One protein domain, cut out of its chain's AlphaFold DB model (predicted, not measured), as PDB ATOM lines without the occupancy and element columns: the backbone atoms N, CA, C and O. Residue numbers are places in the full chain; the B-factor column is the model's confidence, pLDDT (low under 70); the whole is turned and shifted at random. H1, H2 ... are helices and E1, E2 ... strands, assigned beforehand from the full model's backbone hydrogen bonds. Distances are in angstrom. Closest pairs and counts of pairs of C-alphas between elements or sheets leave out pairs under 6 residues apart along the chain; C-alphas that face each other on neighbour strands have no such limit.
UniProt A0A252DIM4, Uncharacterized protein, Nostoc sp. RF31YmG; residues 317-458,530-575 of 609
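What this domain is: This is residues 317 to 458 and 530 to 575 of the 609 residues of an uncharacterized protein of Nostoc sp. RF31YmG (UniProt A0A252DIM4). A strongly twisted sheet of six strands forms the middle layer, with the long helix H3 over one face and H7, H1 and H6 over the other. The hairpin of E1 and E2 runs through the core, and its turn near Lys 330 lies at one far end of the domain. The printed part has 188 residues with seven named helices and six named strands, in the order E1 E2 E3 E4 H1 H2 H3 E5 H4 H5 E6 H6 H7, and its class is mixed. The mixed sheet runs E4 E3 E2 E1 E5 E6. The whole is compact, with a radius of gyration of the C-alphas of 16.7 A and spans of 52 by 39 by 30 A.

How they stand to each other: E1, residues 317 to 325, and E2, residues 335 to 343, form a hairpin, antiparallel at 165 degrees, with N 321 and O 339 within hydrogen-bond range at 3.0 A. E3, residues 353 to 358, pairs with E2 through N 342 and O 353, 2.8 A, and E4, residues 361 to 366, with E3 through N 363 and O 356, 2.9 A; E1 to E4 form a meander, each strand the antiparallel neighbour of the one before. H1, residues 367 to 375, lies over E3 at a height of 9.3 A. H2, residues 377 to 380, only grazes the sheet. H3, residues 387 to 399, lies on the opposite face to H1, over E3 and E2; its closest C-alphas to E2 are those of Ile 390 and Pro 338, 5.8 A apart. E5, residues 407 to 412, is parallel to E1 with N 318 and O 408 2.8 A apart, and E6, residues 453 to 458, is parallel to E5 with N 409 and O 454 2.8 A apart. Between E5 and E6 come H4, residues 413 to 416, at the sheet's level, and H5, residues 438 to 441, not on the sheet; this strand-helix-strand unit, two parallel neighbour strands with helices between, has a right-handed crossover. H6, residues 536 to 548, runs across the strands over E5 and, only just, E6, on which 3 of its C-alphas fall. H7, residues 563 to 574, on the same face as H1 and H6, lies over E2 and E1 at a height of 7.7 A. With residues 571 to 574 alone H7 touches H1, the closest C-alphas being those of Tyr 574 and Ala 375, 5.2 A apart. Every O i to N i+4 pair is within hydrogen-bond range in H3, against 4 of 5 in H1, 7 of 9 in H6 and 5 of 8 in H7; H2, H4 and H5 are too short for such a pair.

Where its parts are: E1 starts at C-alpha 317, (48.670, -32.955, -28.588), and E1 and E2 each measure 25.3 A from first to last C-alpha. H3 measures 18.4 A, H6 18.7 A and H7 17.8 A, with H7 ending at C-alpha 574, (27.205, -40.447, -33.217).

The domain as a whole: The C-alphas farthest apart are those of Lys 330 and Glu 533, 54.6 A. Residues 459 to 529 are not printed, and C-alphas 458 and 530 are 14.9 A apart across the cut. The links H4 to H5, H5 to E6 and H6 to H7 are long. The mean pLDDT of the printed part is 86.6; residues 347 to 349, 378 to 382, 426 to 438 and 440 to 444 are under 70.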
ATOM      1  N   ILE A 317      49.396 -33.670 -27.529       96.25
ATOM      2  CA  ILE A 317      48.670 -32.955 -28.588       96.25
ATOM      3  C   ILE A 317      47.230 -32.758 -28.151       96.25
ATOM      4  O   ILE A 317      46.548 -33.715 -27.792       96.25
ATOM      5  N   ILE A 318      46.752 -31.521 -28.218       96.38
ATOM      6  CA  ILE A 318      45.409 -31.136 -27.795       96.38
ATOM      7  C   ILE A 318      44.709 -30.407 -28.931       96.38
ATOM      8  O   ILE A 318      45.312 -29.614 -29.649       96.38
ATOM      9  N   ALA A 319      43.417 -30.658 -29.095       97.31
ATOM     10  CA  ALA A 319      42.564 -29.901 -29.993       97.31
ATOM     11  C   ALA A 319      41.281 -29.473 -29.287       97.31
ATOM     12  O   ALA A 319      40.690 -30.251 -28.540       97.31
ATOM     13  N   ILE A 320      40.827 -28.256 -29.587       96.50
ATOM     14  CA  ILE A 320      39.501 -27.769 -29.196       96.50
ATOM     15  C   ILE A 320      38.584 -27.905 -30.406       96.50
ATOM     16  O   ILE A 320      38.936 -27.495 -31.516       96.50
ATOM     17  N   LYS A 321      37.392 -28.463 -30.200       96.50
ATOM     18  CA  LYS A 321      36.368 -28.543 -31.239       96.50
ATOM     19  C   LYS A 321      35.007 -28.217 -30.646       96.50
ATOM     20  O   LYS A 321      34.663 -28.670 -29.565       96.50
ATOM     21  N   VAL A 322      34.202 -27.473 -31.388       96.81
ATOM     22  CA  VAL A 322      32.779 -27.295 -31.099       96.81
ATOM     23  C   VAL A 322      31.990 -27.972 -32.211       96.81
ATOM     24  O   VAL A 322      32.002 -27.533 -33.368       96.81
ATOM     25  N   ILE A 323      31.317 -29.069 -31.882       95.62
ATOM     26  CA  ILE A 323      30.453 -29.774 -32.822       95.62
ATOM     27  C   ILE A 323      29.175 -28.958 -32.988       95.62
ATOM     28  O   ILE A 323      28.473 -28.726 -32.014       95.62
ATOM     29  N   ARG A 324      28.879 -28.519 -34.220       93.31
ATOM     30  CA  ARG A 324      27.662 -27.764 -34.552       93.31
ATOM     31  C   ARG A 324      26.869 -28.484 -35.626       93.31
ATOM     32  O   ARG A 324      27.315 -28.599 -36.769       93.31
ATOM     33  N   LEU A 325      25.684 -28.945 -35.264       91.19
ATOM     34  CA  LEU A 325      24.738 -29.586 -36.158       91.19
ATOM     35  C   LEU A 325      23.483 -28.721 -36.221       91.19
ATOM     36  O   LEU A 325      22.755 -28.589 -35.246       91.19
ATOM     37  N   ASN A 326      23.242 -28.108 -37.376       88.88
ATOM     38  CA  ASN A 326      22.020 -27.344 -37.605       88.88
ATOM     39  C   ASN A 326      20.862 -28.292 -37.930       88.88
ATOM     40  O   ASN A 326      21.064 -29.261 -38.674       88.88
ATOM     41  N   ALA A 327      19.666 -27.950 -37.450       86.56
ATOM     42  CA  ALA A 327      18.421 -28.546 -37.909       86.56
ATOM     43  C   ALA A 327      18.252 -28.274 -39.410       86.56
ATOM     44  O   ALA A 327      18.329 -27.128 -39.859       86.56
ATOM     45  N   ARG A 328      18.083 -29.331 -40.205       82.06
ATOM     46  CA  ARG A 328      17.881 -29.238 -41.661       82.06
ATOM     47  C   ARG A 328      16.437 -29.493 -42.059       82.06
ATOM     48  O   ARG A 328      16.016 -29.023 -43.110       82.06
ATOM     49  N   ASN A 329      15.705 -30.234 -41.235       80.19
ATOM     50  CA  ASN A 329      14.331 -30.646 -41.486       80.19
ATOM     51  C   ASN A 329      13.444 -30.327 -40.275       80.19
ATOM     52  O   ASN A 329      13.929 -30.204 -39.151       80.19
ATOM     53  N   LYS A 330      12.127 -30.230 -40.496       75.88
ATOM     54  CA  LYS A 330      11.138 -30.127 -39.412       75.88
ATOM     55  C   LYS A 330      11.229 -31.380 -38.526       75.88
ATOM     56  O   LYS A 330      11.159 -32.483 -39.059       75.88
ATOM     57  N   GLY A 331      11.382 -31.206 -37.213       74.25
ATOM     58  CA  GLY A 331      11.617 -32.301 -36.258       74.25
ATOM     59  C   GLY A 331      13.095 -32.570 -35.945       74.25
ATOM     60  O   GLY A 331      13.390 -33.439 -35.130       74.25
ATOM     61  N   GLU A 332      14.030 -31.833 -36.560       82.75
ATOM     62  CA  GLU A 332      15.432 -31.852 -36.135       82.75
ATOM     63  C   GLU A 332      15.741 -30.734 -35.127       82.75
ATOM     64  O   GLU A 332      15.249 -29.612 -35.259       82.75
ATOM     65  N   THR A 333      16.603 -31.021 -34.154       84.31
ATOM     66  CA  THR A 333      17.157 -30.067 -33.186       84.31
ATOM     67  C   THR A 333      18.512 -29.538 -33.639       84.31
ATOM     68  O   THR A 333      19.289 -30.187 -34.347       84.31
ATOM     69  N   LYS A 334      18.806 -28.302 -33.227       89.94
ATOM     70  CA  LYS A 334      20.157 -27.754 -33.318       89.94
ATOM     71  C   LYS A 334      20.981 -28.301 -32.153       89.94
ATOM     72  O   LYS A 334      20.577 -28.147 -31.008       89.94
ATOM     73  N   VAL A 335      22.156 -28.846 -32.457       90.94
ATOM     74  CA  VAL A 335      23.109 -29.362 -31.469       90.94
ATOM     75  C   VAL A 335      24.420 -28.578 -31.550       90.94
ATOM     76  O   VAL A 335      24.973 -28.380 -32.633       90.94
ATOM     77  N   VAL A 336      24.913 -28.116 -30.408       93.88
ATOM     78  CA  VAL A 336      26.170 -27.403 -30.186       93.88
ATOM     79  C   VAL A 336      26.851 -27.998 -28.953       93.88
ATOM     80  O   VAL A 336      26.426 -27.714 -27.840       93.88
ATOM     81  N   ILE A 337      27.909 -28.794 -29.136       94.69
ATOM     82  CA  ILE A 337      28.635 -29.454 -28.035       94.69
ATOM     83  C   ILE A 337      30.124 -29.090 -28.115       94.69
ATOM     84  O   ILE A 337      30.760 -29.389 -29.134       94.69
ATOM     85  N   PRO A 338      30.708 -28.448 -27.086       96.12
ATOM     86  CA  PRO A 338      32.147 -28.245 -27.013       96.12
ATOM     87  C   PRO A 338      32.846 -29.518 -26.526       96.12
ATOM     88  O   PRO A 338      32.362 -30.189 -25.623       96.12
ATOM     89  N   ILE A 339      33.994 -29.838 -27.116       97.00
ATOM     90  CA  ILE A 339      34.821 -30.988 -26.746       97.00
ATOM     91  C   ILE A 339      36.306 -30.617 -26.800       97.00
ATOM     92  O   ILE A 339      36.724 -29.767 -27.598       97.00
ATOM     93  N   LEU A 340      37.114 -31.292 -25.984       97.44
ATOM     94  CA  LEU A 340      38.572 -31.312 -26.139       97.44
ATOM     95  C   LEU A 340      39.008 -32.725 -26.513       97.44
ATOM     96  O   LEU A 340      38.442 -33.701 -26.033       97.44
ATOM     97  N   ILE A 341      40.032 -32.834 -27.349       97.06
ATOM     98  CA  ILE A 341      40.676 -34.105 -27.683       97.06
ATOM     99  C   ILE A 341      42.127 -34.009 -27.238       97.06
ATOM    100  O   ILE A 341      42.796 -33.045 -27.603       97.06
ATOM    101  N   LYS A 342      42.612 -34.999 -26.487       95.56
ATOM    102  CA  LYS A 342      44.007 -35.119 -26.052       95.56
ATOM    103  C   LYS A 342      44.612 -36.412 -26.586       95.56
ATOM    104  O   LYS A 342      44.007 -37.480 -26.503       95.56
ATOM    105  N   ILE A 343      45.827 -36.306 -27.098       94.56
ATOM    106  CA  ILE A 343      46.723 -37.419 -27.382       94.56
ATOM    107  C   ILE A 343      47.892 -37.287 -26.403       94.56
ATOM    108  O   ILE A 343      48.711 -36.383 -26.581       94.56
ATOM    109  N   PRO A 344      47.939 -38.116 -25.350       92.12
ATOM    110  CA  PRO A 344      49.000 -38.047 -24.358       92.12
ATOM    111  C   PRO A 344      50.319 -38.617 -24.900       92.12
ATOM    112  O   PRO A 344      50.325 -39.661 -25.549       92.12
ATOM    113  N   SER A 345      51.443 -37.973 -24.588       88.56
ATOM    114  CA  SER A 345      52.782 -38.390 -25.023       88.56
ATOM    115  C   SER A 345      53.272 -39.663 -24.352       88.56
ATOM    116  O   SER A 345      54.077 -40.393 -24.914       88.56
ATOM    117  N   GLU A 346      52.808 -39.908 -23.127       79.31
ATOM    118  CA  GLU A 346      53.142 -41.103 -22.344       79.31
ATOM    119  C   GLU A 346      52.565 -42.371 -22.983       79.31
ATOM    120  O   GLU A 346      53.018 -43.483 -22.714       79.31
ATOM    121  N   ASN A 347      51.575 -42.205 -23.862       68.12
ATOM    122  CA  ASN A 347      50.884 -43.302 -24.487       68.12
ATOM    123  C   ASN A 347      51.481 -43.620 -25.860       68.12
ATOM    124  O   ASN A 347      51.095 -43.070 -26.894       68.12
ATOM    125  N   ASN A 348      52.403 -44.578 -25.871       67.06
ATOM    126  CA  ASN A 348      52.999 -45.083 -27.105       67.06
ATOM    127  C   ASN A 348      52.010 -45.914 -27.956       67.06
ATOM    128  O   ASN A 348      52.342 -46.295 -29.078       67.06
ATOM    129  N   SER A 349      50.789 -46.172 -27.466       64.19
ATOM    130  CA  SER A 349      49.831 -47.116 -28.053       64.19
ATOM    131  C   SER A 349      48.739 -46.486 -28.936       64.19
ATOM    132  O   SER A 349      47.723 -47.112 -29.186       64.19
ATOM    133  N   SER A 350      48.916 -45.273 -29.472       79.56
ATOM    134  CA  SER A 350      47.935 -44.644 -30.395       79.56
ATOM    135  C   SER A 350      46.568 -44.283 -29.785       79.56
ATOM    136  O   SER A 350      45.620 -44.047 -30.535       79.56
ATOM    137  N   GLN A 351      46.417 -44.217 -28.461       89.50
ATOM    138  CA  GLN A 351      45.107 -43.947 -27.857       89.50
ATOM    139  C   GLN A 351      44.819 -42.448 -27.710       89.50
ATOM    140  O   GLN A 351      45.712 -41.639 -27.452       89.50
ATOM    141  N   LEU A 352      43.543 -42.084 -27.841       93.81
ATOM    142  CA  LEU A 352      43.042 -40.730 -27.635       93.81
ATOM    143  C   LEU A 352      42.119 -40.667 -26.414       93.81
ATOM    144  O   LEU A 352      41.429 -41.631 -26.069       93.81
ATOM    145  N   GLN A 353      42.078 -39.488 -25.805       95.88
ATOM    146  CA  GLN A 353      41.135 -39.113 -24.761       95.88
ATOM    147  C   GLN A 353      40.281 -37.943 -25.243       95.88
ATOM    148  O   GLN A 353      40.746 -37.084 -25.997       95.88
ATOM    149  N   VAL A 354      39.032 -37.904 -24.800       97.31
ATOM    150  CA  VAL A 354      38.083 -36.839 -25.115       97.31
ATOM    151  C   VAL A 354      37.530 -36.288 -23.813       97.31
ATOM    152  O   VAL A 354      37.141 -37.048 -22.930       97.31
ATOM    153  N   CYS A 355      37.502 -34.965 -23.698       97.31
ATOM    154  CA  CYS A 355      36.801 -34.270 -22.635       97.31
ATOM    155  C   CYS A 355      35.418 -33.866 -23.137       97.31
ATOM    156  O   CYS A 355      35.314 -33.156 -24.145       97.31
ATOM    157  N   LEU A 356      34.377 -34.304 -22.436       96.00
ATOM    158  CA  LEU A 356      32.989 -33.934 -22.698       96.00
ATOM    159  C   LEU A 356      32.427 -33.110 -21.535       96.00
ATOM    160  O   LEU A 356      32.890 -33.265 -20.402       96.00
ATOM    161  N   PRO A 357      31.419 -32.258 -21.773       94.06
ATOM    162  CA  PRO A 357      30.640 -31.686 -20.685       94.06
ATOM    163  C   PRO A 357      29.892 -32.800 -19.935       94.06
ATOM    164  O   PRO A 357      29.308 -33.677 -20.571       94.06
ATOM    165  N   GLY A 358      29.901 -32.757 -18.605       88.69
ATOM    166  CA  GLY A 358      29.153 -33.668 -17.735       88.69
ATOM    167  C   GLY A 358      28.491 -32.932 -16.569       88.69
ATOM    168  O   GLY A 358      28.696 -31.728 -16.394       88.69
ATOM    169  N   ASP A 359      27.717 -33.662 -15.759       82.19
ATOM    170  CA  ASP A 359      26.889 -33.110 -14.667       82.19
ATOM    171  C   ASP A 359      27.691 -32.266 -13.664       82.19
ATOM    172  O   ASP A 359      27.237 -31.221 -13.197       82.19
ATOM    173  N   TYR A 360      28.921 -32.695 -13.373       83.56
ATOM    174  CA  TYR A 360      29.811 -32.057 -12.400       83.56
ATOM    175  C   TYR A 360      30.939 -31.245 -13.050       83.56
ATOM    176  O   TYR A 360      31.841 -30.776 -12.360       83.56
ATOM    177  N   GLY A 361      30.888 -31.045 -14.371       88.88
ATOM    178  CA  GLY A 361      31.916 -30.340 -15.132       88.88
ATOM    179  C   GLY A 361      32.568 -31.188 -16.230       88.88
ATOM    180  O   GLY A 361      32.016 -32.208 -16.648       88.88
ATOM    181  N   PRO A 362      33.717 -30.737 -16.760       94.00
ATOM    182  CA  PRO A 362      34.436 -31.439 -17.816       94.00
ATOM    183  C   PRO A 362      34.878 -32.835 -17.367       94.00
ATOM    184  O   PRO A 362      35.466 -32.998 -16.305       94.00
ATOM    185  N   THR A 363      34.606 -33.851 -18.183       94.88
ATOM    186  CA  THR A 363      34.949 -35.245 -17.874       94.88
ATOM    187  C   THR A 363      35.799 -35.839 -18.986       94.88
ATOM    188  O   THR A 363      35.359 -35.919 -20.134       94.88
ATOM    189  N   TRP A 364      37.022 -36.253 -18.646       94.75
ATOM    190  CA  TRP A 364      37.944 -36.931 -19.558       94.75
ATOM    191  C   TRP A 364      37.666 -38.433 -19.595       94.75
ATOM    192  O   TRP A 364      37.600 -39.081 -18.555       94.75
ATOM    193  N   MET A 365      37.551 -38.991 -20.797       95.50
ATOM    194  CA  MET A 365      37.307 -40.417 -21.016       95.50
ATOM    195  C   MET A 365      38.023 -40.923 -22.279       95.50
ATOM    196  O   MET A 365      38.423 -40.111 -23.124       95.50
ATOM    197  N   PRO A 366      38.211 -42.245 -22.441       95.25
ATOM    198  CA  PRO A 366      38.693 -42.838 -23.686       95.25
ATOM    199  C   PRO A 366      37.832 -42.453 -24.900       95.25
ATOM    200  O   PRO A 366      36.625 -42.233 -24.789       95.25
ATOM    201  N   TYR A 367      38.452 -42.393 -26.082       96.19
ATOM    202  CA  TYR A 367      37.767 -41.989 -27.316       96.19
ATOM    203  C   TYR A 367      36.518 -42.823 -27.620       96.19
ATOM    204  O   TYR A 367      35.486 -42.257 -27.968       96.19
ATOM    205  N   ASP A 368      36.584 -44.140 -27.453       94.81
ATOM    206  CA  ASP A 368      35.469 -45.056 -27.691       94.81
ATOM    207  C   ASP A 368      34.279 -44.778 -26.762       94.81
ATOM    208  O   ASP A 368      33.150 -44.627 -27.229       94.81
ATOM    209  N   GLU A 369      34.531 -44.601 -25.464       95.31
ATOM    210  CA  GLU A 369      33.495 -44.271 -24.476       95.31
ATOM    211  C   GLU A 369      32.823 -42.921 -24.757       95.31
ATOM    212  O   GLU A 369      31.617 -42.754 -24.539       95.31
ATOM    213  N   SER A 370      33.579 -41.970 -25.314       96.12
ATOM    214  CA  SER A 370      33.038 -40.669 -25.710       96.12
ATOM    215  C   SER A 370      32.000 -40.782 -26.831       96.12
ATOM    216  O   SER A 370      31.016 -40.044 -26.816       96.12
ATOM    217  N   LEU A 371      32.149 -41.739 -27.759       96.19
ATOM    218  CA  LEU A 371      31.181 -41.959 -28.842       96.19
ATOM    219  C   LEU A 371      29.823 -42.390 -28.281       96.19
ATOM    220  O   LEU A 371      28.782 -41.893 -28.712       96.19
ATOM    221  N   PHE A 372      29.838 -43.283 -27.291       93.88
ATOM    222  CA  PHE A 372      28.624 -43.801 -26.658       93.88
ATOM    223  C   PHE A 372      27.974 -42.748 -25.760       93.88
ATOM    224  O   PHE A 372      26.763 -42.543 -25.812       93.88
ATOM    225  N   THR A 373      28.786 -42.019 -24.993       93.50
ATOM    226  CA  THR A 373      28.307 -40.938 -24.122       93.50
ATOM    227  C   THR A 373      27.631 -39.833 -24.931       93.50
ATOM    228  O   THR A 373      26.551 -39.370 -24.570       93.50
ATOM    229  N   VAL A 374      28.223 -39.450 -26.066       92.38
ATOM    230  CA  VAL A 374      27.661 -38.432 -26.958       92.38
ATOM    231  C   VAL A 374      26.380 -38.912 -27.657       92.38
ATOM    232  O   VAL A 374      25.471 -38.113 -27.877       92.38
ATOM    233  N   ALA A 375      26.253 -40.205 -27.965       90.88
ATOM    234  CA  ALA A 375      25.004 -40.749 -28.505       90.88
ATOM    235  C   ALA A 375      23.836 -40.628 -27.511       90.88
ATOM    236  O   ALA A 375      22.702 -40.374 -27.916       90.88
ATOM    237  N   MET A 376      24.124 -40.745 -26.213       86.25
ATOM    238  CA  MET A 376      23.150 -40.615 -25.120       86.25
ATOM    239  C   MET A 376      22.947 -39.169 -24.646       86.25
ATOM    240  O   MET A 376      22.198 -38.927 -23.702       86.25
ATOM    241  N   PHE A 377      23.614 -38.199 -25.275       82.06
ATOM    242  CA  PHE A 377      23.707 -36.840 -24.750       82.06
ATOM    243  C   PHE A 377      22.359 -36.114 -24.733       82.06
ATOM    244  O   PHE A 377      22.052 -35.467 -23.743       82.06
ATOM    245  N   GLU A 378      21.519 -36.272 -25.766       68.38
ATOM    246  CA  GLU A 378      20.178 -35.652 -25.814       68.38
ATOM    247  C   GLU A 378      19.244 -36.151 -24.699       68.38
ATOM    248  O   GLU A 378      18.347 -35.425 -24.292       68.38
ATOM    249  N   GLN A 379      19.469 -37.360 -24.172       60.06
ATOM    250  CA  GLN A 379      18.671 -37.906 -23.067       60.06
ATOM    251  C   GLN A 379      19.101 -37.354 -21.701       60.06
ATOM    252  O   GLN A 379      18.355 -37.473 -20.735       60.06
ATOM    253  N   LYS A 380      20.318 -36.803 -21.597       59.03
ATOM    254  CA  LYS A 380      20.947 -36.463 -20.311       59.03
ATOM    255  C   LYS A 380      21.318 -34.990 -20.163       59.03
ATOM    256  O   LYS A 380      21.388 -34.498 -19.045       59.03
ATOM    257  N   TYR A 381      21.553 -34.279 -21.261       63.22
ATOM    258  CA  TYR A 381      22.174 -32.959 -21.243       63.22
ATOM    259  C   TYR A 381      21.547 -32.006 -22.258       63.22
ATOM    260  O   TYR A 381      21.094 -32.402 -23.332       63.22
ATOM    261  N   ASN A 382      21.620 -30.706 -21.959       66.50
ATOM    262  CA  ASN A 382      21.292 -29.672 -22.933       66.50
ATOM    263  C   ASN A 382      22.310 -29.727 -24.080       66.50
ATOM    264  O   ASN A 382      23.484 -29.425 -23.891       66.50
ATOM    265  N   SER A 383      21.872 -30.120 -25.272       76.06
ATOM    266  CA  SER A 383      22.741 -30.274 -26.435       76.06
ATOM    267  C   SER A 383      22.976 -28.958 -27.184       76.06
ATOM    268  O   SER A 383      23.639 -28.981 -28.209       76.06
ATOM    269  N   ASN A 384      22.489 -27.807 -26.705       85.88
ATOM    270  CA  ASN A 384      22.602 -26.505 -27.377       85.88
ATOM    271  C   ASN A 384      23.338 -25.473 -26.501       85.88
ATOM    272  O   ASN A 384      22.735 -24.536 -25.974       85.88
ATOM    273  N   TYR A 385      24.652 -25.650 -26.350       90.31
ATOM    274  CA  TYR A 385      25.486 -24.777 -25.523       90.31
ATOM    275  C   TYR A 385      25.602 -23.358 -26.102       90.31
ATOM    276  O   TYR A 385      25.828 -23.165 -27.301       90.31
ATOM    277  N   THR A 386      25.506 -22.353 -25.229       92.94
ATOM    278  CA  THR A 386      25.786 -20.950 -25.565       92.94
ATOM    279  C   THR A 386      27.291 -20.682 -25.627       92.94
ATOM    280  O   THR A 386      28.099 -21.429 -25.077       92.94
ATOM    281  N   SER A 387      27.686 -19.568 -26.251       93.38
ATOM    282  CA  SER A 387      29.097 -19.157 -26.335       93.38
ATOM    283  C   SER A 387      29.768 -19.030 -24.959       93.38
ATOM    284  O   SER A 387      30.926 -19.404 -24.784       93.38
ATOM    285  N   GLU A 388      29.034 -18.545 -23.955       93.06
ATOM    286  CA  GLU A 388      29.528 -18.428 -22.581       93.06
ATOM    287  C   GLU A 388      29.725 -19.799 -21.927       93.06
ATOM    288  O   GLU A 388      30.779 -20.061 -21.351       93.06
ATOM    289  N   GLN A 389      28.763 -20.714 -22.082       93.50
ATOM    290  CA  GLN A 389      28.893 -22.079 -21.567       93.50
ATOM    291  C   GLN A 389      30.055 -22.825 -22.235       93.50
ATOM    292  O   GLN A 389      30.792 -23.538 -21.559       93.50
ATOM    293  N   ILE A 390      30.265 -22.617 -23.541       94.75
ATOM    294  CA  ILE A 390      31.409 -23.158 -24.284       94.75
ATOM    295  C   ILE A 390      32.731 -22.642 -23.698       94.75
ATOM    296  O   ILE A 390      33.631 -23.438 -23.431       94.75
ATOM    297  N   LYS A 391      32.851 -21.330 -23.459       93.69
ATOM    298  CA  LYS A 391      34.048 -20.729 -22.842       93.69
ATOM    299  C   LYS A 391      34.295 -21.262 -21.433       93.69
ATOM    300  O   LYS A 391      35.425 -21.620 -21.118       93.69
ATOM    301  N   ASN A 392      33.245 -21.363 -20.619       93.19
ATOM    302  CA  ASN A 392      33.330 -21.878 -19.252       93.19
ATOM    303  C   ASN A 392      33.764 -23.348 -19.226       93.19
ATOM    304  O   ASN A 392      34.612 -23.719 -18.415       93.19
ATOM    305  N   PHE A 393      33.227 -24.173 -20.129       94.88
ATOM    306  CA  PHE A 393      33.653 -25.561 -20.289       94.88
ATOM    307  C   PHE A 393      35.138 -25.652 -20.648       94.88
ATOM    308  O   PHE A 393      35.878 -26.353 -19.965       94.88
ATOM    309  N   VAL A 394      35.588 -24.915 -21.672       94.00
ATOM    310  CA  VAL A 394      36.997 -24.934 -22.100       94.00
ATOM    311  C   VAL A 394      37.919 -24.458 -20.976       94.00
ATOM    312  O   VAL A 394      38.910 -25.126 -20.696       94.00
ATOM    313  N   GLY A 395      37.576 -23.362 -20.293       92.38
ATOM    314  CA  GLY A 395      38.377 -22.837 -19.186       92.38
ATOM    315  C   GLY A 395      38.541 -23.841 -18.044       92.38
ATOM    316  O   GLY A 395      39.658 -24.065 -17.585       92.38
ATOM    317  N   ARG A 396      37.454 -24.512 -17.635       93.00
ATOM    318  CA  ARG A 396      37.514 -25.572 -16.613       93.00
ATOM    319  C   ARG A 396      38.304 -26.787 -17.095       93.00
ATOM    320  O   ARG A 396      39.169 -27.265 -16.377       93.00
ATOM    321  N   ALA A 397      38.081 -27.232 -18.332       93.56
ATOM    322  CA  ALA A 397      38.752 -28.412 -18.874       93.56
ATOM    323  C   ALA A 397      40.278 -28.232 -18.952       93.56
ATOM    324  O   ALA A 397      41.013 -29.199 -18.769       93.56
ATOM    325  N   PHE A 398      40.753 -27.008 -19.217       90.69
ATOM    326  CA  PHE A 398      42.178 -26.663 -19.174       90.69
ATOM    327  C   PHE A 398      42.713 -26.468 -17.753       90.69
ATOM    328  O   PHE A 398      43.871 -26.801 -17.513       90.69
ATOM    329  N   ALA A 399      41.898 -25.971 -16.820       88.81
ATOM    330  CA  ALA A 399      42.288 -25.871 -15.414       88.81
ATOM    331  C   ALA A 399      42.504 -27.257 -14.781       88.81
ATOM    332  O   ALA A 399      43.452 -27.440 -14.020       88.81
ATOM    333  N   ASP A 400      41.674 -28.234 -15.161       87.94
ATOM    334  CA  ASP A 400      41.780 -29.633 -14.724       87.94
ATOM    335  C   ASP A 400      42.907 -30.395 -15.444       87.94
ATOM    336  O   ASP A 400      43.293 -31.497 -15.048       87.94
ATOM    337  N   LEU A 401      43.440 -29.832 -16.532       87.50
ATOM    338  CA  LEU A 401      44.467 -30.469 -17.336       87.50
ATOM    339  C   LEU A 401      45.865 -30.204 -16.763       87.50
ATOM    340  O   LEU A 401      46.430 -29.117 -16.890       87.50
ATOM    341  N   GLU A 402      46.484 -31.254 -16.235       86.12
ATOM    342  CA  GLU A 402      47.882 -31.212 -15.814       86.12
ATOM    343  C   GLU A 402      48.820 -31.299 -17.037       86.12
ATOM    344  O   GLU A 402      49.037 -32.369 -17.615       86.12
ATOM    345  N   ILE A 403      49.363 -30.155 -17.465       87.88
ATOM    346  CA  ILE A 403      50.343 -30.078 -18.557       87.88
ATOM    347  C   ILE A 403      51.746 -30.351 -17.997       87.88
ATOM    348  O   ILE A 403      52.349 -29.475 -17.373       87.88
ATOM    349  N   LYS A 404      52.255 -31.569 -18.227       91.06
ATOM    350  CA  LYS A 404      53.601 -32.017 -17.805       91.06
ATOM    351  C   LYS A 404      54.635 -31.976 -18.924       91.06
ATOM    352  O   LYS A 404      55.810 -31.741 -18.663       91.06
ATOM    353  N   ASN A 405      54.203 -32.213 -20.161       93.00
ATOM    354  CA  ASN A 405      55.076 -32.306 -21.327       93.00
ATOM    355  C   ASN A 405      54.886 -31.090 -22.246       93.00
ATOM    356  O   ASN A 405      53.841 -30.428 -22.192       93.00
ATOM    357  N   PRO A 406      55.858 -30.800 -23.136       94.88
ATOM    358  CA  PRO A 406      55.621 -29.914 -24.269       94.88
ATOM    359  C   PRO A 406      54.310 -30.290 -24.964       94.88
ATOM    360  O   PRO A 406      54.071 -31.464 -25.251       94.88
ATOM    361  N   THR A 407      53.446 -29.305 -25.192       95.06
ATOM    362  CA  THR A 407      52.076 -29.535 -25.653       95.06
ATOM    363  C   THR A 407      51.779 -28.717 -26.898       95.06
ATOM    364  O   THR A 407      51.930 -27.499 -26.894       95.06
ATOM    365  N   LEU A 408      51.307 -29.378 -27.952       96.62
ATOM    366  CA  LEU A 408      50.802 -28.738 -29.161       96.62
ATOM    367  C   LEU A 408      49.282 -28.562 -29.074       96.62
ATOM    368  O   LEU A 408      48.545 -29.545 -29.118       96.62
ATOM    369  N   LEU A 409      48.808 -27.320 -29.017       96.50
ATOM    370  CA  LEU A 409      47.394 -26.965 -29.092       96.50
ATOM    371  C   LEU A 409      47.002 -26.584 -30.522       96.50
ATOM    372  O   LEU A 409      47.529 -25.634 -31.097       96.50
ATOM    373  N   LEU A 410      46.040 -27.313 -31.082       97.56
ATOM    374  CA  LEU A 410      45.502 -27.113 -32.422       97.56
ATOM    375  C   LEU A 410      44.145 -26.403 -32.363       97.56
ATOM    376  O   LEU A 410      43.196 -26.908 -31.758       97.56
ATOM    377  N   LEU A 411      44.043 -25.265 -33.049       96.19
ATOM    378  CA  LEU A 411      42.839 -24.441 -33.112       96.19
ATOM    379  C   LEU A 411      42.311 -24.373 -34.544       96.19
ATOM    380  O   LEU A 411      42.915 -23.751 -35.412       96.19
ATOM    381  N   ASP A 412      41.163 -24.993 -34.795       95.06
ATOM    382  CA  ASP A 412      40.439 -24.870 -36.064       95.06
ATOM    383  C   ASP A 412      39.714 -23.512 -36.111       95.06
ATOM    384  O   ASP A 412      38.662 -23.337 -35.498       95.06
ATOM    385  N   ASP A 413      40.289 -22.533 -36.816       93.62
ATOM    386  CA  ASP A 413      39.797 -21.149 -36.858       93.62
ATOM    387  C   ASP A 413      38.360 -21.066 -37.375       93.62
ATOM    388  O   ASP A 413      37.512 -20.408 -36.773       93.62
ATOM    389  N   GLN A 414      38.044 -21.803 -38.440       90.00
ATOM    390  CA  GLN A 414      36.703 -21.811 -39.024       90.00
ATOM    391  C   GLN A 414      35.671 -22.406 -38.061       90.00
ATOM    392  O   GLN A 414      34.505 -22.005 -38.075       90.00
ATOM    393  N   ASN A 415      36.094 -23.320 -37.186       94.06
ATOM    394  CA  ASN A 415      35.246 -23.887 -36.148       94.06
ATOM    395  C   ASN A 415      35.142 -23.025 -34.881       94.06
ATOM    396  O   ASN A 415      34.112 -23.082 -34.205       94.06
ATOM    397  N   LEU A 416      36.175 -22.256 -34.538       94.56
ATOM    398  CA  LEU A 416      36.278 -21.573 -33.247       94.56
ATOM    399  C   LEU A 416      36.002 -20.068 -33.319       94.56
ATOM    400  O   LEU A 416      35.638 -19.492 -32.299       94.56
ATOM    401  N   ARG A 417      36.087 -19.425 -34.492       91.25
ATOM    402  CA  ARG A 417      35.981 -17.955 -34.640       91.25
ATOM    403  C   ARG A 417      34.715 -17.317 -34.092       91.25
ATOM    404  O   ARG A 417      34.746 -16.151 -33.719       91.25
ATOM    405  N   GLN A 418      33.617 -18.069 -34.034       91.31
ATOM    406  CA  GLN A 418      32.365 -17.574 -33.471       91.31
ATOM    407  C   GLN A 418      32.451 -17.398 -31.949       91.31
ATOM    408  O   GLN A 418      31.956 -16.407 -31.422       91.31
ATOM    409  N   ASP A 419      33.077 -18.347 -31.253       92.75
ATOM    410  CA  ASP A 419      33.097 -18.381 -29.788       92.75
ATOM    411  C   ASP A 419      34.410 -17.849 -29.211       92.75
ATOM    412  O   ASP A 419      34.432 -17.295 -28.116       92.75
ATOM    413  N   PHE A 420      35.504 -17.949 -29.964       91.06
ATOM    414  CA  PHE A 420      36.853 -17.622 -29.515       91.06
ATOM    415  C   PHE A 420      37.609 -16.686 -30.480       91.06
ATOM    416  O   PHE A 420      38.759 -16.973 -30.819       91.06
ATOM    417  N   PRO A 421      37.035 -15.549 -30.919       88.62
ATOM    418  CA  PRO A 421      37.723 -14.647 -31.850       88.62
ATOM    419  C   PRO A 421      39.056 -14.121 -31.287       88.62
ATOM    420  O   PRO A 421      40.043 -14.016 -32.012       88.62
ATOM    421  N   LEU A 422      39.117 -13.876 -29.973       84.12
ATOM    422  CA  LEU A 422      40.328 -13.403 -29.293       84.12
ATOM    423  C   LEU A 422      41.447 -14.453 -29.251       84.12
ATOM    424  O   LEU A 422      42.610 -14.079 -29.303       84.12
ATOM    425  N   LEU A 423      41.120 -15.755 -29.206       82.56
ATOM    426  CA  LEU A 423      42.144 -16.806 -29.292       82.56
ATOM    427  C   LEU A 423      42.797 -16.809 -30.684       82.56
ATOM    428  O   LEU A 423      43.976 -17.085 -30.835       82.56
ATOM    429  N   LEU A 424      42.058 -16.466 -31.733       85.50
ATOM    430  CA  LEU A 424      42.516 -16.652 -33.114       85.50
ATOM    431  C   LEU A 424      43.240 -15.431 -33.698       85.50
ATOM    432  O   LEU A 424      43.708 -15.474 -34.845       85.50
ATOM    433  N   THR A 425      43.310 -14.348 -32.922       81.56
ATOM    434  CA  THR A 425      43.966 -13.101 -33.310       81.56
ATOM    435  C   THR A 425      45.478 -13.308 -33.305       81.56
ATOM    436  O   THR A 425      46.043 -13.754 -32.308       81.56
ATOM    437  N   LEU A 426      46.125 -13.020 -34.436       69.31
ATOM    438  CA  LEU A 426      47.583 -13.041 -34.540       69.31
ATOM    439  C   LEU A 426      48.146 -11.799 -33.848       69.31
ATOM    440  O   LEU A 426      47.679 -10.688 -34.101       69.31
ATOM    441  N   SER A 427      49.165 -11.991 -33.017       62.25
ATOM    442  CA  SER A 427      50.080 -10.913 -32.634       62.25
ATOM    443  C   SER A 427      50.863 -10.463 -33.886       62.25
ATOM    444  O   SER A 427      50.948 -11.222 -34.853       62.25
ATOM    445  N   SER A 428      51.392  -9.234 -33.913       59.69
ATOM    446  CA  SER A 428      52.217  -8.700 -35.022       59.69
ATOM    447  C   SER A 428      53.350  -9.654 -35.441       59.69
ATOM    448  O   SER A 428      53.681 -10.547 -34.678       59.69
ATOM    449  N   GLU A 429      53.945  -9.479 -36.628       55.81
ATOM    450  CA  GLU A 429      54.709 -10.502 -37.386       55.81
ATOM    451  C   GLU A 429      55.753 -11.349 -36.611       55.81
ATOM    452  O   GLU A 429      55.859 -12.539 -36.900       55.81
ATOM    453  N   ASP A 430      56.420 -10.823 -35.574       55.25
ATOM    454  CA  ASP A 430      57.361 -11.572 -34.701       55.25
ATOM    455  C   ASP A 430      56.790 -11.983 -33.322       55.25
ATOM    456  O   ASP A 430      57.445 -12.630 -32.501       55.25
ATOM    457  N   GLY A 431      55.538 -11.633 -33.046       60.41
ATOM    458  CA  GLY A 431      54.898 -11.710 -31.736       60.41
ATOM    459  C   GLY A 431      54.627 -13.125 -31.231       60.41
ATOM    460  O   GLY A 431      54.404 -13.300 -30.041       60.41
ATOM    461  N   ALA A 432      54.672 -14.154 -32.086       64.44
ATOM    462  CA  ALA A 432      54.445 -15.536 -31.650       64.44
ATOM    463  C   ALA A 432      55.495 -16.012 -30.629       64.44
ATOM    464  O   ALA A 432      55.155 -16.809 -29.756       64.44
ATOM    465  N   LYS A 433      56.734 -15.510 -30.736       67.00
ATOM    466  CA  LYS A 433      57.854 -15.800 -29.825       67.00
ATOM    467  C   LYS A 433      58.064 -14.734 -28.745       67.00
ATOM    468  O   LYS A 433      58.980 -14.874 -27.939       67.00
ATOM    469  N   ASP A 434      57.273 -13.660 -28.752       67.75
ATOM    470  CA  ASP A 434      57.395 -12.584 -27.769       67.75
ATOM    471  C   ASP A 434      57.029 -13.120 -26.371       67.75
ATOM    472  O   ASP A 434      55.910 -13.601 -26.182       67.75
ATOM    473  N   PRO A 435      57.916 -13.028 -25.365       64.94
ATOM    474  CA  PRO A 435      57.583 -13.395 -23.989       64.94
ATOM    475  C   PRO A 435      56.382 -12.617 -23.426       64.94
ATOM    476  O   PRO A 435      55.682 -13.111 -22.544       64.94
ATOM    477  N   ASN A 436      56.119 -11.412 -23.948       65.06
ATOM    478  CA  ASN A 436      54.968 -10.580 -23.596       65.06
ATOM    479  C   ASN A 436      53.731 -10.858 -24.460       65.06
ATOM    480  O   ASN A 436      52.740 -10.132 -24.356       65.06
ATOM    481  N   ASN A 437      53.766 -11.890 -25.310       68.50
ATOM    482  CA  ASN A 437      52.654 -12.238 -26.181       68.50
ATOM    483  C   ASN A 437      51.370 -12.401 -25.345       68.50
ATOM    484  O   ASN A 437      51.354 -13.184 -24.387       68.50
ATOM    485  N   PRO A 438      50.273 -11.703 -25.698       64.88
ATOM    486  CA  PRO A 438      49.011 -11.753 -24.958       64.88
ATOM    487  C   PRO A 438      48.441 -13.172 -24.819       64.88
ATOM    488  O   PRO A 438      47.646 -13.428 -23.912       64.88
ATOM    489  N   TRP A 439      48.875 -14.118 -25.659       71.38
ATOM    490  CA  TRP A 439      48.574 -15.537 -25.493       71.38
ATOM    491  C   TRP A 439      49.062 -16.124 -24.159       71.38
ATOM    492  O   TRP A 439      48.336 -16.916 -23.562       71.38
ATOM    493  N   HIS A 440      50.215 -15.693 -23.635       65.31
ATOM    494  CA  HIS A 440      50.721 -16.127 -22.323       65.31
ATOM    495  C   HIS A 440      49.914 -15.559 -21.148       65.31
ATOM    496  O   HIS A 440      49.936 -16.112 -20.053       65.31
ATOM    497  N   GLN A 441      49.170 -14.475 -21.379       63.72
ATOM    498  CA  GLN A 441      48.319 -13.816 -20.384       63.72
ATOM    499  C   GLN A 441      46.834 -14.172 -20.560       63.72
ATOM    500  O   GLN A 441      45.958 -13.578 -19.922       63.72
ATOM    501  N   ASN A 442      46.522 -15.128 -21.442       68.44
ATOM    502  CA  ASN A 442      45.151 -15.436 -21.796       68.44
ATOM    503  C   ASN A 442      44.422 -16.183 -20.671       68.44
ATOM    504  O   ASN A 442      44.612 -17.377 -20.453       68.44
ATOM    505  N   LYS A 443      43.516 -15.472 -19.995       69.50
ATOM    506  CA  LYS A 443      42.725 -16.003 -18.876       69.50
ATOM    507  C   LYS A 443      41.752 -17.125 -19.263       69.50
ATOM    508  O   LYS A 443      41.227 -17.776 -18.370       69.50
ATOM    509  N   LEU A 444      41.479 -17.351 -20.553       68.38
ATOM    510  CA  LEU A 444      40.583 -18.433 -20.989       68.38
ATOM    511  C   LEU A 444      41.235 -19.819 -20.926       68.38
ATOM    512  O   LEU A 444      40.517 -20.813 -20.904       68.38
ATOM    513  N   LEU A 445      42.567 -19.896 -20.918       76.75
ATOM    514  CA  LEU A 445      43.325 -21.150 -20.931       76.75
ATOM    515  C   LEU A 445      44.286 -21.192 -19.742       76.75
ATOM    516  O   LEU A 445      45.488 -21.413 -19.893       76.75
ATOM    517  N   THR A 446      43.751 -20.945 -18.547       75.75
ATOM    518  CA  THR A 446      44.499 -21.080 -17.296       75.75
ATOM    519  C   THR A 446      44.968 -22.522 -17.144       75.75
ATOM    520  O   THR A 446      44.168 -23.409 -16.866       75.75
ATOM    521  N   CYS A 447      46.263 -22.746 -17.331       75.69
ATOM    522  CA  CYS A 447      46.925 -24.020 -17.084       75.69
ATOM    523  C   CYS A 447      48.138 -23.781 -16.181       75.69
ATOM    524  O   CYS A 447      48.674 -22.674 -16.133       75.69
ATOM    525  N   GLN A 448      48.561 -24.809 -15.445       74.81
ATOM    526  CA  GLN A 448      49.625 -24.678 -14.441       74.81
ATOM    527  C   GLN A 448      51.014 -24.419 -15.057       74.81
ATOM    528  O   GLN A 448      51.889 -23.908 -14.367       74.81
ATOM    529  N   ASN A 449      51.204 -24.714 -16.352       82.88
ATOM    530  CA  ASN A 449      52.477 -24.574 -17.066       82.88
ATOM    531  C   ASN A 449      52.292 -24.019 -18.498       82.88
ATOM    532  O   ASN A 449      52.534 -24.738 -19.475       82.88
ATOM    533  N   PRO A 450      51.867 -22.753 -18.670       79.38
ATOM    534  CA  PRO A 450      51.604 -22.172 -19.992       79.38
ATOM    535  C   PRO A 450      52.846 -22.121 -20.901       79.38
ATOM    536  O   PRO A 450      52.712 -22.163 -22.120       79.38
ATOM    537  N   GLN A 451      54.055 -22.103 -20.335       84.50
ATOM    538  CA  GLN A 451      55.333 -22.152 -21.056       84.50
ATOM    539  C   GLN A 451      55.567 -23.461 -21.831       84.50
ATOM    540  O   GLN A 451      56.416 -23.532 -22.716       84.50
ATOM    541  N   LEU A 452      54.827 -24.526 -21.512       90.75
ATOM    542  CA  LEU A 452      54.920 -25.788 -22.248       90.75
ATOM    543  C   LEU A 452      54.050 -25.792 -23.513       90.75
ATOM    544  O   LEU A 452      54.242 -26.657 -24.373       90.75
ATOM    545  N   LEU A 453      53.143 -24.824 -23.654       90.94
ATOM    546  CA  LEU A 453      52.160 -24.762 -24.727       90.94
ATOM    547  C   LEU A 453      52.742 -24.132 -26.002       90.94
ATOM    548  O   LEU A 453      53.379 -23.082 -25.966       90.94
ATOM    549  N   ARG A 454      52.489 -24.773 -27.143       93.19
ATOM    550  CA  ARG A 454      52.681 -24.231 -28.494       93.19
ATOM    551  C   ARG A 454      51.331 -24.215 -29.180       93.19
ATOM    552  O   ARG A 454      50.637 -25.230 -29.179       93.19
ATOM    553  N   VAL A 455      50.941 -23.088 -29.759       93.62
ATOM    554  CA  VAL A 455      49.573 -22.890 -30.250       93.62
ATOM    555  C   VAL A 455      49.579 -22.653 -31.752       93.62
ATOM    556  O   VAL A 455      50.131 -21.661 -32.228       93.62
ATOM    557  N   ALA A 456      48.921 -23.546 -32.491       95.25
ATOM    558  CA  ALA A 456      48.743 -23.453 -33.933       95.25
ATOM    559  C   ALA A 456      47.288 -23.133 -34.289       95.25
ATOM    560  O   ALA A 456      46.366 -23.869 -33.930       95.25
ATOM    561  N   ARG A 457      47.090 -22.070 -35.067       94.25
ATOM    562  CA  ARG A 457      45.835 -21.769 -35.754       94.25
ATOM    563  C   ARG A 457      45.809 -22.463 -37.109       94.25
ATOM    564  O   ARG A 457      46.766 -22.378 -37.869       94.25
ATOM    565  N   LEU A 458      44.691 -23.102 -37.426       94.62
ATOM    566  CA  LEU A 458      44.483 -23.862 -38.649       94.62
ATOM    567  C   LEU A 458      43.354 -23.236 -39.472       94.62
ATOM    568  O   LEU A 458      42.254 -23.038 -38.954       94.62
ATOM    569  N   LEU A 530      54.827 -19.734 -29.667       89.38
ATOM    570  CA  LEU A 530      56.008 -20.589 -29.748       89.38
ATOM    571  C   LEU A 530      57.023 -20.127 -28.699       89.38
ATOM    572  O   LEU A 530      57.031 -18.961 -28.316       89.38
ATOM    573  N   GLN A 531      57.907 -21.023 -28.271       87.62
ATOM    574  CA  GLN A 531      59.037 -20.645 -27.427       87.62
ATOM    575  C   GLN A 531      60.174 -20.062 -28.277       87.62
ATOM    576  O   GLN A 531      60.241 -20.258 -29.495       87.62
ATOM    577  N   SER A 532      61.083 -19.319 -27.650       86.00
ATOM    578  CA  SER A 532      62.147 -18.602 -28.368       86.00
ATOM    579  C   SER A 532      63.071 -19.535 -29.170       86.00
ATOM    580  O   SER A 532      63.433 -19.231 -30.313       86.00
ATOM    581  N   GLU A 533      63.359 -20.712 -28.613       89.44
ATOM    582  CA  GLU A 533      64.162 -21.793 -29.181       89.44
ATOM    583  C   GLU A 533      63.435 -22.623 -30.252       89.44
ATOM    584  O   GLU A 533      64.069 -23.391 -30.983       89.44
ATOM    585  N   ASP A 534      62.111 -22.485 -30.364       92.25
ATOM    586  CA  ASP A 534      61.317 -23.274 -31.299       92.25
ATOM    587  C   ASP A 534      61.563 -22.823 -32.745       92.25
ATOM    588  O   ASP A 534      61.636 -21.632 -33.055       92.25
ATOM    589  N   LYS A 535      61.639 -23.782 -33.668       92.06
ATOM    590  CA  LYS A 535      61.684 -23.509 -35.111       92.06
ATOM    591  C   LYS A 535      60.296 -23.720 -35.722       92.06
ATOM    592  O   LYS A 535      59.821 -24.862 -35.719       92.06
ATOM    593  N   PRO A 536      59.626 -22.668 -36.226       92.56
ATOM    594  CA  PRO A 536      58.263 -22.774 -36.750       92.56
ATOM    595  C   PRO A 536      58.108 -23.831 -37.854       92.56
ATOM    596  O   PRO A 536      57.095 -24.530 -37.915       92.56
ATOM    597  N   GLU A 537      59.125 -24.007 -38.698       92.94
ATOM    598  CA  GLU A 537      59.157 -24.990 -39.780       92.94
ATOM    599  C   GLU A 537      59.062 -26.419 -39.231       92.94
ATOM    600  O   GLU A 537      58.262 -27.231 -39.701       92.94
ATOM    601  N   GLU A 538      59.856 -26.724 -38.203       94.25
ATOM    602  CA  GLU A 538      59.902 -28.047 -37.584       94.25
ATOM    603  C   GLU A 538      58.584 -28.355 -36.857       94.25
ATOM    604  O   GLU A 538      58.035 -29.449 -36.991       94.25
ATOM    605  N   TRP A 539      57.999 -27.385 -36.154       95.38
ATOM    606  CA  TRP A 539      56.685 -27.565 -35.529       95.38
ATOM    607  C   TRP A 539      55.567 -27.742 -36.567       95.38
ATOM    608  O   TRP A 539      54.655 -28.555 -36.389       95.38
ATOM    609  N   THR A 540      55.667 -27.060 -37.709       95.31
ATOM    610  CA  THR A 540      54.739 -27.223 -38.839       95.31
ATOM    611  C   THR A 540      54.817 -28.629 -39.432       95.31
ATOM    612  O   THR A 540      53.788 -29.197 -39.820       95.31
ATOM    613  N   LEU A 541      56.007 -29.245 -39.442       94.44
ATOM    614  CA  LEU A 541      56.179 -30.642 -39.843       94.44
ATOM    615  C   LEU A 541      55.305 -31.581 -39.007       94.44
ATOM    616  O   LEU A 541      54.711 -32.502 -39.568       94.44
ATOM    617  N   ILE A 542      55.158 -31.333 -37.703       95.06
ATOM    618  CA  ILE A 542      54.300 -32.143 -36.825       95.06
ATOM    619  C   ILE A 542      52.849 -32.078 -37.299       95.06
ATOM    620  O   ILE A 542      52.235 -33.114 -37.559       95.06
ATOM    621  N   VAL A 543      52.316 -30.868 -37.485       95.50
ATOM    622  CA  VAL A 543      50.930 -30.648 -37.931       95.50
ATOM    623  C   VAL A 543      50.675 -31.312 -39.287       95.50
ATOM    624  O   VAL A 543      49.658 -31.981 -39.471       95.50
ATOM    625  N   HIS A 544      51.614 -31.191 -40.228       93.12
ATOM    626  CA  HIS A 544      51.527 -31.855 -41.527       93.12
ATOM    627  C   HIS A 544      51.530 -33.386 -41.399       93.12
ATOM    628  O   HIS A 544      50.708 -34.057 -42.023       93.12
ATOM    629  N   ARG A 545      52.397 -33.959 -40.557       91.12
ATOM    630  CA  ARG A 545      52.471 -35.416 -40.357       91.12
ATOM    631  C   ARG A 545      51.245 -35.988 -39.670       91.12
ATOM    632  O   ARG A 545      50.832 -37.084 -40.034       91.12
ATOM    633  N   LEU A 546      50.612 -35.232 -38.777       92.19
ATOM    634  CA  LEU A 546      49.319 -35.598 -38.196       92.19
ATOM    635  C   LEU A 546      48.185 -35.659 -39.233       92.19
ATOM    636  O   LEU A 546      47.124 -36.193 -38.919       92.19
ATOM    637  N   ARG A 547      48.378 -35.127 -40.449       90.00
ATOM    638  CA  ARG A 547      47.442 -35.291 -41.574       90.00
ATOM    639  C   ARG A 547      47.766 -36.490 -42.460       90.00
ATOM    640  O   ARG A 547      46.853 -37.107 -42.995       90.00
ATOM    641  N   GLU A 548      49.053 -36.765 -42.681       84.81
ATOM    642  CA  GLU A 548      49.511 -37.788 -43.638       84.81
ATOM    643  C   GLU A 548      49.704 -39.178 -43.029       84.81
ATOM    644  O   GLU A 548      49.588 -40.177 -43.724       84.81
ATOM    645  N   ALA A 549      50.121 -39.245 -41.767       76.88
ATOM    646  CA  ALA A 549      50.690 -40.451 -41.173       76.88
ATOM    647  C   ALA A 549      50.063 -40.748 -39.809       76.88
ATOM    648  O   ALA A 549      50.765 -41.094 -38.858       76.88
ATOM    649  N   SER A 550      48.743 -40.574 -39.721       81.69
ATOM    650  CA  SER A 550      47.972 -41.057 -38.579       81.69
ATOM    651  C   SER A 550      47.993 -42.592 -38.550       81.69
ATOM    652  O   SER A 550      47.828 -43.205 -39.605       81.69
ATOM    653  N   PRO A 551      48.124 -43.227 -37.373       80.69
ATOM    654  CA  PRO A 551      48.000 -44.677 -37.189       80.69
ATOM    655  C   PRO A 551      46.727 -45.286 -37.789       80.69
ATOM    656  O   PRO A 551      46.718 -46.451 -38.164       80.69
ATOM    657  N   PHE A 552      45.661 -44.490 -37.885       82.56
ATOM    658  CA  PHE A 552      44.334 -44.940 -38.304       82.56
ATOM    659  C   PHE A 552      43.915 -44.427 -39.684       82.56
ATOM    660  O   PHE A 552      42.726 -44.337 -39.982       82.56
ATOM    661  N   ILE A 553      44.874 -44.011 -40.511       79.38
ATOM    662  CA  ILE A 553      44.621 -43.552 -41.876       79.38
ATOM    663  C   ILE A 553      45.577 -44.295 -42.802       79.38
ATOM    664  O   ILE A 553      46.754 -44.466 -42.487       79.38
ATOM    665  N   ASP A 554      45.059 -44.738 -43.944       78.88
ATOM    666  CA  ASP A 554      45.871 -45.311 -45.013       78.88
ATOM    667  C   ASP A 554      46.959 -44.305 -45.433       78.88
ATOM    668  O   ASP A 554      46.673 -43.129 -45.655       78.88
ATOM    669  N   ALA A 555      48.204 -44.761 -45.578       73.38
ATOM    670  CA  ALA A 555      49.343 -43.927 -45.960       73.38
ATOM    671  C   ALA A 555      49.161 -43.203 -47.314       73.38
ATOM    672  O   ALA A 555      49.894 -42.256 -47.622       73.38
ATOM    673  N   GLU A 556      48.208 -43.641 -48.143       73.38
ATOM    674  CA  GLU A 556      47.840 -42.964 -49.390       73.38
ATOM    675  C   GLU A 556      46.845 -41.801 -49.212       73.38
ATOM    676  O   GLU A 556      46.650 -41.015 -50.148       73.38
ATOM    677  N   ILE A 557      46.208 -41.672 -48.046       75.31
ATOM    678  CA  ILE A 557      45.181 -40.669 -47.756       75.31
ATOM    679  C   ILE A 557      45.754 -39.593 -46.839       75.31
ATOM    680  O   ILE A 557      46.363 -39.871 -45.813       75.31
ATOM    681  N   VAL A 558      45.501 -38.333 -47.187       80.44
ATOM    682  CA  VAL A 558      45.825 -37.193 -46.327       80.44
ATOM    683  C   VAL A 558      44.538 -36.514 -45.901       80.44
ATOM    684  O   VAL A 558      43.732 -36.106 -46.741       80.44
ATOM    685  N   THR A 559      44.335 -36.371 -44.594       85.81
ATOM    686  CA  THR A 559      43.173 -35.647 -44.078       85.81
ATOM    687  C   THR A 559      43.309 -34.145 -44.281       85.81
ATOM    688  O   THR A 559      44.397 -33.561 -44.341       85.81
ATOM    689  N   LEU A 560      42.161 -33.477 -44.382       85.44
ATOM    690  CA  LEU A 560      42.113 -32.020 -44.412       85.44
ATOM    691  C   LEU A 560      42.686 -31.419 -43.124       85.44
ATOM    692  O   LEU A 560      43.525 -30.527 -43.176       85.44
ATOM    693  N   LEU A 561      42.240 -31.950 -41.987       90.94
ATOM    694  CA  LEU A 561      42.606 -31.499 -40.653       90.94
ATOM    695  C   LEU A 561      43.522 -32.531 -39.983       90.94
ATOM    696  O   LEU A 561      43.341 -33.728 -40.221       90.94
ATOM    697  N   PRO A 562      44.460 -32.103 -39.119       93.75
ATOM    698  CA  PRO A 562      45.268 -33.012 -38.314       93.75
ATOM    699  C   PRO A 562      44.407 -33.989 -37.513       93.75
ATOM    700  O   PRO A 562      43.294 -33.658 -37.091       93.75
ATOM    701  N   GLN A 563      44.943 -35.180 -37.263       91.75
ATOM    702  CA  GLN A 563      44.201 -36.302 -36.700       91.75
ATOM    703  C   GLN A 563      43.346 -36.017 -35.448       91.75
ATOM    704  O   GLN A 563      42.206 -36.488 -35.437       91.75
ATOM    705  N   PRO A 564      43.793 -35.273 -34.412       94.31
ATOM    706  CA  PRO A 564      42.938 -34.980 -33.255       94.31
ATOM    707  C   PRO A 564      41.673 -34.203 -33.647       94.31
ATOM    708  O   PRO A 564      40.563 -34.547 -33.244       94.31
ATOM    709  N   VAL A 565      41.827 -33.194 -34.510       95.12
ATOM    710  CA  VAL A 565      40.726 -32.347 -34.997       95.12
ATOM    711  C   VAL A 565      39.806 -33.139 -35.935       95.12
ATOM    712  O   VAL A 565      38.578 -33.009 -35.884       95.12
ATOM    713  N   HIS A 566      40.388 -33.996 -36.781       93.56
ATOM    714  CA  HIS A 566      39.632 -34.916 -37.627       93.56
ATOM    715  C   HIS A 566      38.801 -35.891 -36.780       93.56
ATOM    716  O   HIS A 566      37.597 -36.008 -36.995       93.56
ATOM    717  N   SER A 567      39.405 -36.509 -35.764       94.38
ATOM    718  CA  SER A 567      38.730 -37.440 -34.850       94.38
ATOM    719  C   SER A 567      37.599 -36.755 -34.081       94.38
ATOM    720  O   SER A 567      36.517 -37.325 -33.966       94.38
ATOM    721  N   GLY A 568      37.790 -35.507 -33.640       95.12
ATOM    722  CA  GLY A 568      36.717 -34.700 -33.050       95.12
ATOM    723  C   GLY A 568      35.554 -34.435 -34.012       95.12
ATOM    724  O   GLY A 568      34.396 -34.418 -33.608       95.12
ATOM    725  N   THR A 569      35.834 -34.296 -35.311       93.44
ATOM    726  CA  THR A 569      34.789 -34.153 -36.339       93.44
ATOM    727  C   THR A 569      33.991 -35.450 -36.514       93.44
ATOM    728  O   THR A 569      32.772 -35.397 -36.674       93.44
ATOM    729  N   GLN A 570      34.649 -36.609 -36.419       94.38
ATOM    730  CA  GLN A 570      34.011 -37.926 -36.543       94.38
ATOM    731  C   GLN A 570      33.054 -38.258 -35.384       94.38
ATOM    732  O   GLN A 570      32.084 -38.979 -35.593       94.38
ATOM    733  N   ILE A 571      33.243 -37.676 -34.192       96.19
ATOM    734  CA  ILE A 571      32.304 -37.839 -33.061       96.19
ATOM    735  C   ILE A 571      30.894 -37.352 -33.437       96.19
ATOM    736  O   ILE A 571      29.899 -37.926 -33.004       96.19
ATOM    737  N   SER A 572      30.785 -36.341 -34.310       93.69
ATOM    738  CA  SER A 572      29.485 -35.809 -34.746       93.69
ATOM    739  C   SER A 572      28.596 -36.828 -35.461       93.69
ATOM    740  O   SER A 572      27.386 -36.629 -35.552       93.69
ATOM    741  N   GLU A 573      29.177 -37.924 -35.952       93.12
ATOM    742  CA  GLU A 573      28.440 -39.012 -36.582       93.12
ATOM    743  C   GLU A 573      27.595 -39.834 -35.598       93.12
ATOM    744  O   GLU A 573      26.682 -40.537 -36.034       93.12
ATOM    745  N   TYR A 574      27.900 -39.750 -34.301       94.50
ATOM    746  CA  TYR A 574      27.205 -40.447 -33.217       94.50
ATOM    747  C   TYR A 574      26.124 -39.585 -32.545       94.50
ATOM    748  O   TYR A 574      25.355 -40.088 -31.734       94.50
ATOM    749  N   ILE A 575      26.026 -38.302 -32.901       91.56
ATOM    750  CA  ILE A 575      25.046 -37.377 -32.328       91.56
ATOM    751  C   ILE A 575      23.696 -37.527 -33.028       91.56
ATOM    752  O   ILE A 575      23.589 -37.364 -34.250       91.56
TER     753      ILE A 575